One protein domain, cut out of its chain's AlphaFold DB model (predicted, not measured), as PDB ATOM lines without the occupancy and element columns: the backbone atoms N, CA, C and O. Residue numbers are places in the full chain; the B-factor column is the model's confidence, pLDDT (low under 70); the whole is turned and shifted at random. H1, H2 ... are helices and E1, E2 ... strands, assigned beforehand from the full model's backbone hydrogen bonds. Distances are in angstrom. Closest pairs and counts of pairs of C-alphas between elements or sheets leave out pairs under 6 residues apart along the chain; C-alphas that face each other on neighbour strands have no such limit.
ATOM      1  N   GLU A   4       3.554  34.595 -40.454       90.44
ATOM      2  CA  GLU A   4       2.719  35.499 -41.236       90.44
ATOM      3  C   GLU A   4       3.617  36.476 -42.000       90.44
ATOM      4  O   GLU A   4       4.610  36.981 -41.471       90.44
ATOM      5  N   VAL A   5       3.245  36.732 -43.254       91.88
ATOM      6  CA  VAL A   5       3.809  37.802 -44.075       91.88
ATOM      7  C   VAL A   5       2.683  38.768 -44.395       91.88
ATOM      8  O   VAL A   5       1.674  38.366 -44.976       91.88
ATOM      9  N   SER A   6       2.874  40.031 -44.040       91.44
ATOM     10  CA  SER A   6       1.888  41.091 -44.235       91.44
ATOM     11  C   SER A   6       2.476  42.156 -45.163       91.44
ATOM     12  O   SER A   6       3.674  42.436 -45.127       91.44
ATOM     13  N   PHE A   7       1.637  42.755 -46.004       92.50
ATOM     14  CA  PHE A   7       1.993  43.893 -46.852       92.50
ATOM     15  C   PHE A   7       0.892  44.947 -46.779       92.50
ATOM     16  O   PHE A   7      -0.265  44.634 -46.484       92.50
ATOM     17  N   GLY A   8       1.251  46.209 -47.009       89.81
ATOM     18  CA  GLY A   8       0.296  47.305 -46.926       89.81
ATOM     19  C   GLY A   8      -0.628  47.339 -48.139       89.81
ATOM     20  O   GLY A   8      -0.191  47.150 -49.272       89.81
ATOM     21  N   ILE A   9      -1.901  47.697 -47.939       90.12
ATOM     22  CA  ILE A   9      -2.817  47.941 -49.070       90.12
ATOM     23  C   ILE A   9      -2.322  49.086 -49.972       90.12
ATOM     24  O   ILE A   9      -2.585  49.093 -51.170       90.12
ATOM     25  N   LYS A  10      -1.541  50.023 -49.416       89.06
ATOM     26  CA  LYS A  10      -0.868  51.103 -50.154       89.06
ATOM     27  C   LYS A  10       0.099  50.605 -51.228       89.06
ATOM     28  O   LYS A  10       0.410  51.342 -52.162       89.06
ATOM     29  N   ASP A  11       0.584  49.377 -51.073       92.25
ATOM     30  CA  ASP A  11       1.513  48.747 -51.997       92.25
ATOM     31  C   ASP A  11       0.797  48.026 -53.153       92.25
ATOM     32  O   ASP A  11       1.454  47.549 -54.077       92.25
ATOM     33  N   VAL A  12      -0.541  47.974 -53.140       93.12
ATOM     34  CA  VAL A  12      -1.364  47.461 -54.243       93.12
ATOM     35  C   VAL A  12      -1.556  48.558 -55.296       93.12
ATOM     36  O   VAL A  12      -2.154  49.599 -55.029       93.12
ATOM     37  N   GLU A  13      -1.067  48.324 -56.515       91.38
ATOM     38  CA  GLU A  13      -1.244  49.228 -57.662       91.38
ATOM     39  C   GLU A  13      -2.641  49.100 -58.265       91.38
ATOM     40  O   GLU A  13      -3.317  50.091 -58.547       91.38
ATOM     41  N   SER A  14      -3.068  47.858 -58.464       92.25
ATOM     42  CA  SER A  14      -4.370  47.518 -59.016       92.25
ATOM     43  C   SER A  14      -4.782  46.126 -58.561       92.25
ATOM     44  O   SER A  14      -3.969  45.334 -58.078       92.25
ATOM     45  N   PHE A  15      -6.066  45.820 -58.708       94.31
ATOM     46  CA  PHE A  15      -6.569  44.476 -58.490       94.31
ATOM     47  C   PHE A  15      -7.582  44.107 -59.568       94.31
ATOM     48  O   PHE A  15      -8.158  44.975 -60.226       94.31
ATOM     49  N   ARG A  16      -7.786  42.806 -59.751       91.75
ATOM     50  CA  ARG A  16      -8.810  42.257 -60.633       91.75
ATOM     51  C   ARG A  16      -9.406  41.018 -59.991       91.75
ATOM     52  O   ARG A  16      -8.665  40.119 -59.601       91.75
ATOM     53  N   ILE A  17     -10.730  40.946 -59.952       88.69
ATOM     54  CA  ILE A  17     -11.432  39.699 -59.657       88.69
ATOM     55  C   ILE A  17     -11.695  38.990 -60.988       88.69
ATOM     56  O   ILE A  17     -12.199  39.588 -61.942       88.69
ATOM     57  N   THR A  18     -11.274  37.737 -61.106       84.88
ATOM     58  CA  THR A  18     -11.456  36.941 -62.324       84.88
ATOM     59  C   THR A  18     -12.712  36.086 -62.224       84.88
ATOM     60  O   THR A  18     -13.119  35.709 -61.128       84.88
ATOM     61  N   ARG A  19     -13.245  35.657 -63.373       77.19
ATOM     62  CA  ARG A  19     -14.369  34.704 -63.431       77.19
ATOM     63  C   ARG A  19     -14.054  33.358 -62.766       77.19
ATOM     64  O   ARG A  19     -14.959  32.710 -62.265       77.19
ATOM     65  N   ASP A  20     -12.775  32.995 -62.682       80.06
ATOM     66  CA  ASP A  20     -12.323  31.725 -62.102       80.06
ATOM     67  C   ASP A  20     -12.099  31.778 -60.572       80.06
ATOM     68  O   ASP A  20     -11.314  31.002 -60.026       80.06
ATOM     69  N   ASN A  21     -12.780  32.686 -59.859       82.00
ATOM     70  CA  ASN A  21     -12.707  32.845 -58.395       82.00
ATOM     71  C   ASN A  21     -11.313  33.187 -57.847       82.00
ATOM     72  O   ASN A  21     -10.920  32.747 -56.758       82.00
ATOM     73  N   PHE A  22     -10.567  33.991 -58.605       87.62
ATOM     74  CA  PHE A  22      -9.302  34.562 -58.168       87.62
ATOM     75  C   PHE A  22      -9.431  36.060 -57.930       87.62
ATOM     76  O   PHE A  22     -10.066  36.773 -58.708       87.62
ATOM     77  N   ILE A  23      -8.753  36.541 -56.895       90.75
ATOM     78  CA  ILE A  23      -8.456  37.957 -56.707       90.75
ATOM     79  C   ILE A  23      -6.968  38.128 -56.986       90.75
ATOM     80  O   ILE A  23      -6.121  37.630 -56.243       90.75
ATOM     81  N   LEU A  24      -6.650  38.813 -58.080       93.19
ATOM     82  CA  LEU A  24      -5.284  39.145 -58.449       93.19
ATOM     83  C   LEU A  24      -4.964  40.549 -57.951       93.19
ATOM     84  O   LEU A  24      -5.552  41.517 -58.426       93.19
ATOM     85  N   PHE A  25      -4.006  40.660 -57.040       95.06
ATOM     86  CA  PHE A  25      -3.394  41.926 -56.663       95.06
ATOM     87  C   PHE A  25      -2.128  42.140 -57.476       95.06
ATOM     88  O   PHE A  25      -1.247  41.284 -57.469       95.06
ATOM     89  N   ARG A  26      -2.012  43.289 -58.139       94.94
ATOM     90  CA  ARG A  26      -0.752  43.781 -58.696       94.94
ATOM     91  C   ARG A  26      -0.097  44.683 -57.659       94.94
ATOM     92  O   ARG A  26      -0.725  45.617 -57.164       94.94
ATOM     93  N   LEU A  27       1.145  44.382 -57.321       94.00
ATOM     94  CA  LEU A  27       1.906  45.054 -56.278       94.00
ATOM     95  C   LEU A  27       2.972  45.954 -56.889       94.00
ATOM     96  O   LEU A  27       3.517  45.652 -57.953       94.00
ATOM     97  N   ARG A  28       3.316  47.020 -56.170       91.06
ATOM     98  CA  ARG A  28       4.465  47.855 -56.508       91.06
ATOM     99  C   ARG A  28       5.748  47.020 -56.497       91.06
ATOM    100  O   ARG A  28       5.912  46.158 -55.621       91.06
ATOM    101  N   PRO A  29       6.700  47.292 -57.405       87.50
ATOM    102  CA  PRO A  29       8.033  46.719 -57.305       87.50
ATOM    103  C   PRO A  29       8.620  46.995 -55.918       87.50
ATOM    104  O   PRO A  29       8.569  48.124 -55.435       87.50
ATOM    105  N   ARG A  30       9.188  45.962 -55.286       86.38
ATOM    106  CA  ARG A  30       9.815  46.062 -53.954       86.38
ATOM    107  C   ARG A  30       8.867  46.584 -52.860       86.38
ATOM    108  O   ARG A  30       9.299  47.328 -51.985       86.38
ATOM    109  N   PHE A  31       7.594  46.185 -52.900       91.50
ATOM    110  CA  PHE A  31       6.639  46.495 -51.835       91.50
ATOM    111  C   PHE A  31       7.168  46.141 -50.438       91.50
ATOM    112  O   PHE A  31       7.893  45.154 -50.258       91.50
ATOM    113  N   ASN A  32       6.765  46.940 -49.449       90.69
ATOM    114  CA  ASN A  32       7.165  46.740 -48.062       90.69
ATOM    115  C   ASN A  32       6.464  45.520 -47.465       90.69
ATOM    116  O   ASN A  32       5.262  45.312 -47.646       90.69
ATOM    117  N   LYS A  33       7.230  44.722 -46.722       92.50
ATOM    118  CA  LYS A  33       6.757  43.508 -46.057       92.50
ATOM    119  C   LYS A  33       7.051  43.614 -44.575       92.50
ATOM    120  O   LYS A  33       8.094  44.129 -44.181       92.50
ATOM    121  N   SER A  34       6.151  43.075 -43.776       94.06
ATOM    122  CA  SER A  34       6.352  42.870 -42.349       94.06
ATOM    123  C   SER A  34       6.157  41.395 -42.044       94.06
ATOM    124  O   SER A  34       5.308  40.733 -42.646       94.06
ATOM    125  N   TYR A  35       6.968  40.875 -41.131       94.69
ATOM    126  CA  TYR A  35       6.987  39.460 -40.796       94.69
ATOM    127  C   TYR A  35       6.592  39.276 -39.343       94.69
ATOM    128  O   TYR A  35       7.050  40.013 -38.471       94.69
ATOM    129  N   TYR A  36       5.770  38.265 -39.079       93.06
ATOM    130  CA  TYR A  36       5.317  37.967 -37.729       93.06
ATOM    131  C   TYR A  36       5.372  36.471 -37.439       93.06
ATOM    132  O   TYR A  36       5.141  35.634 -38.311       93.06
ATOM    133  N   TYR A  37       5.658  36.140 -36.183       92.44
ATOM    134  CA  TYR A  37       5.560  34.796 -35.633       92.44
ATOM    135  C   TYR A  37       4.378  34.701 -34.674       92.44
ATOM    136  O   TYR A  37       4.201  35.527 -33.782       92.44
ATOM    137  N   HIS A  38       3.601  33.636 -34.813       90.38
ATOM    138  CA  HIS A  38       2.460  33.306 -33.974       90.38
ATOM    139  C   HIS A  38       2.793  32.070 -33.135       90.38
ATOM    140  O   HIS A  38       2.735  30.951 -33.659       90.38
ATOM    141  N   PRO A  39       3.094  32.216 -31.827       82.75
ATOM    142  CA  PRO A  39       3.514  31.097 -30.980       82.75
ATOM    143  C   PRO A  39       2.494  29.956 -30.925       82.75
ATOM    144  O   PRO A  39       2.857  28.781 -31.041       82.75
ATOM    145  N   LYS A  40       1.204  30.304 -30.824       81.88
ATOM    146  CA  LYS A  40       0.086  29.345 -30.843       81.88
ATOM    147  C   LYS A  40      -0.335  28.934 -32.261       81.88
ATOM    148  O   LYS A  40      -1.203  28.081 -32.419       81.88
ATOM    149  N   GLY A  41       0.297  29.510 -33.284       77.44
ATOM    150  CA  GLY A  41      -0.050  29.337 -34.687       77.44
ATOM    151  C   GLY A  41      -1.448  29.848 -35.038       77.44
ATOM    152  O   GLY A  41      -2.147  30.466 -34.235       77.44
ATOM    153  N   PHE A  42      -1.862  29.581 -36.273       64.81
ATOM    154  CA  PHE A  42      -3.231  29.808 -36.735       64.81
ATOM    155  C   PHE A  42      -4.245  29.100 -35.808       64.81
ATOM    156  O   PHE A  42      -4.057  27.927 -35.488       64.81
ATOM    157  N   SER A  43      -5.341  29.719 -35.364       63.28
ATOM    158  CA  SER A  43      -6.000  30.940 -35.859       63.28
ATOM    159  C   SER A  43      -5.525  32.257 -35.236       63.28
ATOM    160  O   SER A  43      -6.343  33.144 -35.017       63.28
ATOM    161  N   PHE A  44      -4.236  32.370 -34.900       76.69
ATOM    162  CA  PHE A  44      -3.619  33.609 -34.412       76.69
ATOM    163  C   PHE A  44      -4.277  34.109 -33.117       76.69
ATOM    164  O   PHE A  44      -4.532  35.289 -32.917       76.69
ATOM    165  N   ARG A  45      -4.591  33.168 -32.215       66.94
ATOM    166  CA  ARG A  45      -5.277  33.442 -30.935       66.94
ATOM    167  C   ARG A  45      -4.390  34.108 -29.877       66.94
ATOM    168  O   ARG A  45      -4.840  34.348 -28.762       66.94
ATOM    169  N   SER A  46      -3.116  34.297 -30.175       73.94
ATOM    170  CA  SER A  46      -2.148  34.985 -29.326       73.94
ATOM    171  C   SER A  46      -1.599  36.167 -30.095       73.94
ATOM    172  O   SER A  46      -1.476  36.071 -31.315       73.94
ATOM    173  N   ASN A  47      -1.190  37.211 -29.374       81.12
ATOM    174  CA  ASN A  47      -0.438  38.311 -29.962       81.12
ATOM    175  C   ASN A  47       0.728  37.758 -30.784       81.12
ATOM    176  O   ASN A  47       1.414  36.815 -30.367       81.12
ATOM    177  N   CYS A  48       0.893  38.321 -31.972       87.88
ATOM    178  CA  CYS A  48       2.009  37.995 -32.828       87.88
ATOM    179  C   CYS A  48       3.278  38.680 -32.312       87.88
ATOM    180  O   CYS A  48       3.225  39.685 -31.601       87.88
ATOM    181  N   VAL A  49       4.423  38.108 -32.656       91.56
ATOM    182  CA  VAL A  49       5.738  38.669 -32.356       91.56
ATOM    183  C   VAL A  49       6.340  39.138 -33.678       91.56
ATOM    184  O   VAL A  49       6.464  38.306 -34.584       91.56
ATOM    185  N   PRO A  50       6.685  40.430 -33.832       93.12
ATOM    186  CA  PRO A  50       7.400  40.908 -35.010       93.12
ATOM    187  C   PRO A  50       8.687  40.111 -35.236       93.12
ATOM    188  O   PRO A  50       9.347  39.693 -34.284       93.12
ATOM    189  N   ARG A  51       9.040  39.882 -36.501       92.50
ATOM    190  CA  ARG A  51      10.299  39.251 -36.901       92.50
ATOM    191  C   ARG A  51      11.070  40.177 -37.829       92.50
ATOM    192  O   ARG A  51      10.514  40.669 -38.807       92.50
ATOM    193  N   ASP A  52      12.372  40.273 -37.599       91.31
ATOM    194  CA  ASP A  52      13.283  40.987 -38.504       91.31
ATOM    195  C   ASP A  52      13.718  40.116 -39.694       91.31
ATOM    196  O   ASP A  52      14.170  40.609 -40.723       91.31
ATOM    197  N   THR A  53      13.563  38.794 -39.574       93.12
ATOM    198  CA  THR A  53      13.971  37.818 -40.594       93.12
ATOM    199  C   THR A  53      12.797  37.377 -41.464       93.12
ATOM    200  O   THR A  53      11.778  36.945 -40.920       93.12
ATOM    201  N   ASP A  54      12.981  37.359 -42.790       92.38
ATOM    202  CA  ASP A  54      12.002  36.826 -43.750       92.38
ATOM    203  C   ASP A  54      11.827  35.300 -43.586       92.38
ATOM    204  O   ASP A  54      12.718  34.531 -43.967       92.38
ATOM    205  N   PRO A  55      10.672  34.817 -43.086       91.56
ATOM    206  CA  PRO A  55      10.425  33.392 -42.882       91.56
ATOM    207  C   PRO A  55      10.255  32.623 -44.200       91.56
ATOM    208  O   PRO A  55      10.175  31.396 -44.200       91.56
ATOM    209  N   THR A  56      10.168  33.319 -45.335       90.31
ATOM    210  CA  THR A  56       9.991  32.704 -46.653       90.31
ATOM    211  C   THR A  56      11.298  32.420 -47.374       90.31
ATOM    212  O   THR A  56      11.266  31.745 -48.404       90.31
ATOM    213  N   GLY A  57      12.427  32.909 -46.852       91.31
ATOM    214  CA  GLY A  57      13.727  32.801 -47.514       91.31
ATOM    215  C   GLY A  57      13.786  33.590 -48.824       91.31
ATOM    216  O   GLY A  57      14.361  33.115 -49.797       91.31
ATOM    217  N   GLY A  58      13.132  34.755 -48.890       90.75
ATOM    218  CA  GLY A  58      13.166  35.624 -50.064       90.75
ATOM    219  C   GLY A  58      12.193  35.250 -51.180       90.75
ATOM    220  O   GLY A  58      12.267  35.836 -52.255       90.75
ATOM    221  N   LYS A  59      11.240  34.331 -50.969       90.38
ATOM    222  CA  LYS A  59      10.266  33.927 -52.012       90.38
ATOM    223  C   LYS A  59       9.379  35.064 -52.505       90.38
ATOM    224  O   LYS A  59       8.850  34.994 -53.607       90.38
ATOM    225  N   PHE A  60       9.205  36.104 -51.695       88.81
ATOM    226  CA  PHE A  60       8.479  37.302 -52.104       88.81
ATOM    227  C   PHE A  60       9.369  38.345 -52.802       88.81
ATOM    228  O   PHE A  60       8.884  39.421 -53.157       88.81
ATOM    229  N   ASN A  61      10.673  38.110 -52.953       88.94
ATOM    230  CA  ASN A  61      11.571  39.062 -53.605       88.94
ATOM    231  C   ASN A  61      11.285  39.106 -55.106       88.94
ATOM    232  O   ASN A  61      11.171  38.076 -55.756       88.94
ATOM    233  N   GLY A  62      11.109  40.315 -55.642       87.50
ATOM    234  CA  GLY A  62      10.749  40.515 -57.048       87.50
ATOM    235  C   GLY A  62       9.301  40.158 -57.407       87.50
ATOM    236  O   GLY A  62       8.919  40.325 -58.559       87.50
ATOM    237  N   VAL A  63       8.476  39.715 -56.450       91.00
ATOM    238  CA  VAL A  63       7.056  39.446 -56.706       91.00
ATOM    239  C   VAL A  63       6.328  40.753 -57.020       91.00
ATOM    240  O   VAL A  63       6.364  41.699 -56.236       91.00
ATOM    241  N   THR A  64       5.645  40.783 -58.162       91.94
ATOM    242  CA  THR A  64       4.843  41.921 -58.645       91.94
ATOM    243  C   THR A  64       3.342  41.656 -58.580       91.94
ATOM    244  O   THR A  64       2.540  42.524 -58.916       91.94
ATOM    245  N   GLY A  65       2.927  40.470 -58.129       91.62
ATOM    246  CA  GLY A  65       1.518  40.169 -57.949       91.62
ATOM    247  C   GLY A  65       1.248  38.970 -57.054       91.62
ATOM    248  O   GLY A  65       2.041  38.035 -56.974       91.62
ATOM    249  N   ILE A  66       0.104  39.012 -56.380       92.12
ATOM    250  CA  ILE A  66      -0.394  37.941 -55.520       92.12
ATOM    251  C   ILE A  66      -1.737  37.482 -56.062       92.12
ATOM    252  O   ILE A  66      -2.643  38.284 -56.275       92.12
ATOM    253  N   ASN A  67      -1.860  36.173 -56.257       91.56
ATOM    254  CA  ASN A  67      -3.103  35.539 -56.650       91.56
ATOM    255  C   ASN A  67      -3.744  34.854 -55.434       91.56
ATOM    256  O   ASN A  67      -3.186  33.897 -54.891       91.56
ATOM    257  N   LEU A  68      -4.912  35.338 -55.017       89.50
ATOM    258  CA  LEU A  68      -5.722  34.719 -53.976       89.50
ATOM    259  C   LEU A  68      -6.827  33.881 -54.614       89.50
ATOM    260  O   LEU A  68      -7.762  34.417 -55.206       89.50
ATOM    261  N   LYS A  69      -6.728  32.558 -54.461       85.50
ATOM    262  CA  LYS A  69      -7.754  31.615 -54.911       85.50
ATOM    263  C   LYS A  69      -8.753  31.350 -53.794       85.50
ATOM    264  O   LYS A  69      -8.366  30.828 -52.745       85.50
ATOM    265  N   SER A  70     -10.028  31.637 -54.040       79.00
ATOM    266  CA  SER A  70     -11.088  31.177 -53.144       79.00
ATOM    267  C   SER A  70     -11.302  29.670 -53.305       79.00
ATOM    268  O   SER A  70     -11.278  29.135 -54.415       79.00
ATOM    269  N   SER A  71     -11.511  28.965 -52.192       73.00
ATOM    270  CA  SER A  71     -11.924  27.555 -52.215       73.00
ATOM    271  C   SER A  71     -13.411  27.378 -52.525       73.00
ATOM    272  O   SER A  71     -13.828  26.266 -52.832       73.00
ATOM    273  N   VAL A  72     -14.195  28.454 -52.440       73.38
ATOM    274  CA  VAL A  72     -15.637  28.481 -52.717       73.38
ATOM    275  C   VAL A  72     -15.888  29.425 -53.890       73.38
ATOM    276  O   VAL A  72     -15.215  30.460 -53.970       73.38
ATOM    277  N   PRO A  73     -16.815  29.092 -54.804       76.25
ATOM    278  CA  PRO A  73     -17.228  30.027 -55.835       76.25
ATOM    279  C   PRO A  73     -17.640  31.372 -55.241       76.25
ATOM    280  O   PRO A  73     -18.394  31.412 -54.276       76.25
ATOM    281  N   ILE A  74     -17.109  32.458 -55.795       75.19
ATOM    282  CA  ILE A  74     -17.560  33.807 -55.475       75.19
ATOM    283  C   ILE A  74     -18.870  33.975 -56.243       75.19
ATOM    284  O   ILE A  74     -18.887  33.837 -57.469       75.19
ATOM    285  N   GLU A  75     -19.983  34.185 -55.546       77.94
ATOM    286  CA  GLU A  75     -21.261  34.410 -56.215       77.94
ATOM    287  C   GLU A  75     -21.289  35.803 -56.845       77.94
ATOM    288  O   GLU A  75     -20.584  36.705 -56.398       77.94
ATOM    289  N   ARG A  76     -22.122  36.017 -57.877       74.75
ATOM    290  CA  ARG A  76     -22.223  37.321 -58.569       74.75
ATOM    291  C   ARG A  76     -22.420  38.493 -57.602       74.75
ATOM    292  O   ARG A  76     -21.764  39.512 -57.771       74.75
ATOM    293  N   ASN A  77     -23.250  38.310 -56.578       77.88
ATOM    294  CA  ASN A  77     -23.530  39.338 -55.576       77.88
ATOM    295  C   ASN A  77     -22.319  39.630 -54.668       77.88
ATOM    296  O   ASN A  77     -22.160  40.753 -54.196       77.88
ATOM    297  N   ASP A  78     -21.433  38.651 -54.461       80.44
ATOM    298  CA  ASP A  78     -20.218  38.822 -53.663       80.44
ATOM    299  C   ASP A  78     -19.127  39.578 -54.426       80.44
ATOM    300  O   ASP A  78     -18.295  40.240 -53.805       80.44
ATOM    301  N   PHE A  79     -19.117  39.516 -55.765       83.25
ATOM    302  CA  PHE A  79     -18.134  40.250 -56.569       83.25
ATOM    303  C   PHE A  79     -18.212  41.750 -56.309       83.25
ATOM    304  O   PHE A  79     -17.178  42.362 -56.052       83.25
ATOM    305  N   ASP A  80     -19.414  42.325 -56.340       82.56
ATOM    306  CA  ASP A  80     -19.607  43.766 -56.156       82.56
ATOM    307  C   ASP A  80     -19.237  44.201 -54.730       82.56
ATOM    308  O   ASP A  80     -18.623  45.252 -54.531       82.56
ATOM    309  N   LEU A  81     -19.529  43.357 -53.735       85.81
ATOM    310  CA  LEU A  81     -19.144  43.592 -52.343       85.81
ATOM    311  C   LEU A  81     -17.622  43.568 -52.161       85.81
ATOM    312  O   LEU A  81     -17.058  44.475 -51.545       85.81
ATOM    313  N   ILE A  82     -16.947  42.554 -52.706       86.44
ATOM    314  CA  ILE A  82     -15.488  42.416 -52.626       86.44
ATOM    315  C   ILE A  82     -14.807  43.552 -53.394       86.44
ATOM    316  O   ILE A  82     -13.878  44.174 -52.876       86.44
ATOM    317  N   ASP A  83     -15.271  43.851 -54.608       87.31
ATOM    318  CA  ASP A  83     -14.744  44.927 -55.447       87.31
ATOM    319  C   ASP A  83     -14.890  46.289 -54.758       87.31
ATOM    320  O   ASP A  83     -13.902  47.017 -54.607       87.31
ATOM    321  N   GLY A  84     -16.086  46.595 -54.245       87.50
ATOM    322  CA  GLY A  84     -16.358  47.815 -53.489       87.50
ATOM    323  C   GLY A  84     -15.494  47.928 -52.233       87.50
ATOM    324  O   GLY A  84     -14.898  48.980 -51.979       87.50
ATOM    325  N   TRP A  85     -15.349  46.838 -51.475       89.12
ATOM    326  CA  TRP A  85     -14.524  46.807 -50.266       89.12
ATOM    327  C   TRP A  85     -13.038  47.054 -50.564       89.12
ATOM    328  O   TRP A  85     -12.416  47.905 -49.919       89.12
ATOM    329  N   ILE A  86     -12.468  46.381 -51.571       89.12
ATOM    330  CA  ILE A  86     -11.060  46.560 -51.956       89.12
ATOM    331  C   ILE A  86     -10.821  47.974 -52.497       89.12
ATOM    332  O   ILE A  86      -9.872  48.636 -52.062       89.12
ATOM    333  N   LYS A  87     -11.692  48.483 -53.379       89.81
ATOM    334  CA  LYS A  87     -11.611  49.868 -53.878       89.81
ATOM    335  C   LYS A  87     -11.652  50.873 -52.732       89.81
ATOM    336  O   LYS A  87     -10.821  51.780 -52.690       89.81
ATOM    337  N   ALA A  88     -12.551  50.690 -51.765       87.62
ATOM    338  CA  ALA A  88     -12.640  51.554 -50.594       87.62
ATOM    339  C   ALA A  88     -11.361  51.516 -49.740       87.62
ATOM    340  O   ALA A  88     -10.927  52.551 -49.235       87.62
ATOM    341  N   MET A  89     -10.723  50.354 -49.570       86.88
ATOM    342  CA  MET A  89      -9.437  50.271 -48.864       86.88
ATOM    343  C   MET A  89      -8.308  50.989 -49.612       86.88
ATOM    344  O   MET A  89      -7.576  51.768 -49.000       86.88
ATOM    345  N   ILE A  90      -8.190  50.778 -50.925       87.31
ATOM    346  CA  ILE A  90      -7.172  51.440 -51.753       87.31
ATOM    347  C   ILE A  90      -7.379  52.961 -51.739       87.31
ATOM    348  O   ILE A  90      -6.424  53.711 -51.545       87.31
ATOM    349  N   ASN A  91      -8.619  53.431 -51.885       85.56
ATOM    350  CA  ASN A  91      -8.937  54.860 -51.886       85.56
ATOM    351  C   ASN A  91      -8.649  55.517 -50.531       85.56
ATOM    352  O   ASN A  91      -8.016  56.570 -50.489       85.56
ATOM    353  N   ARG A  92      -9.022  54.870 -49.416       84.94
ATOM    354  CA  ARG A  92      -8.660  55.341 -48.066       84.94
ATOM    355  C   ARG A  92      -7.150  55.471 -47.900       84.94
ATOM    356  O   ARG A  92      -6.666  56.476 -47.390       84.94
ATOM    357  N   SER A  93      -6.399  54.492 -48.398       83.94
ATOM    358  CA  SER A  93      -4.941  54.530 -48.339       83.94
ATOM    359  C   SER A  93      -4.320  55.648 -49.177       83.94
ATOM    360  O   SER A  93      -3.258  56.142 -48.805       83.94
ATOM    361  N   LYS A  94      -4.929  56.031 -50.304       79.88
ATOM    362  CA  LYS A  94      -4.450  57.143 -51.139       79.88
ATOM    363  C   LYS A  94      -4.750  58.495 -50.494       79.88
ATOM    364  O   LYS A  94      -3.884  59.363 -50.483       79.88
ATOM    365  N   ASN A  95      -5.935  58.646 -49.905       70.00
ATOM    366  CA  ASN A  95      -6.368  59.906 -49.295       70.00
ATOM    367  C   ASN A  95      -5.579  60.253 -48.023       70.00
ATOM    368  O   ASN A  95      -5.305  61.427 -47.782       70.00
TER     369      ASN A  95
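What this domain is: This is residues 4 to 95 of the 257 residues of an uncharacterized protein of Rhizophagus clarus (UniProt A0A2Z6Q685). Two small three-stranded antiparallel sheets stand as the arms of a V, with a long helix, H1, over one face of the sheet E2 E3 E6, along its edge strand E2. The corner of the V lies at the tight links E1 to E2 and E3 to E4, where the chain passes between the sheets. The printed part has 92 residues with six named strands and one named helix, in the order E1 E2 E3 E4 E5 E6 H1; the sheet orders are E2 - E3 - E6 and E1 - E4 - E5, and the class is mixed, helices and strands. The whole is only just loose, close to compact, with a radius of gyration of the C-alphas of 15.0 A and spans of 39 by 29 by 26 A.

Where its parts are: In one sheet, E2 is residues 12 to 17, 13.8 A long, E3 is residues 22 to 27, 15.5 A, and E6 is residues 65 to 69, 13.0 A. In the other, E1 is residues 4 to 7, 10.1 A, E4 is residues 33 to 37, 13.6 A, and E5 is residues 49 to 51, 6.5 A. H1, residues 76 to 95, measures 29.1 A. C-alpha 4 is at (2.719, 35.499, -41.236), C-alpha 76 at (-22.223, 37.321, -58.569) and C-alpha 95 at (-6.368, 59.906, -49.295).

How they stand to each other: E2 and E3 form a hairpin, antiparallel at 165 degrees, with N 16 and O 24 at 2.9 A, within hydrogen-bond range. E3, the inner strand, is antiparallel to E6 at 164 degrees, with N 25 and O 66 at 2.8 A. H1 is on this sheet at a height of 9.9 A; it lies over E2 and runs along the strands, at 5 degrees to E2 on the local plane. The closest C-alphas of E2 and H1, those of Ile 17 and Phe 79, are 7.4 A apart. In H1, 14 of 16 O i to N i+4 pairs are within hydrogen-bond range. H1 is not on the sheet E1 E4 E5. There E4 is the inner strand, antiparallel to E1 at 158 degrees, with N 6 and O 34 at 2.9 A. E4 and E5 form a hairpin, antiparallel at 131 degrees, with N 49 and O 37 at 2.8 A.

The domain as a whole: The C-alphas farthest apart, those of Asp 52 and Arg 76, are 40.9 A apart. The printed part has no cut. The links E4 to E5, 11 residues, and E5 to E6, 13 residues, are long. The mean pLDDT of the printed part is 86.5; residues 42 to 43 and residue 45 are under 70.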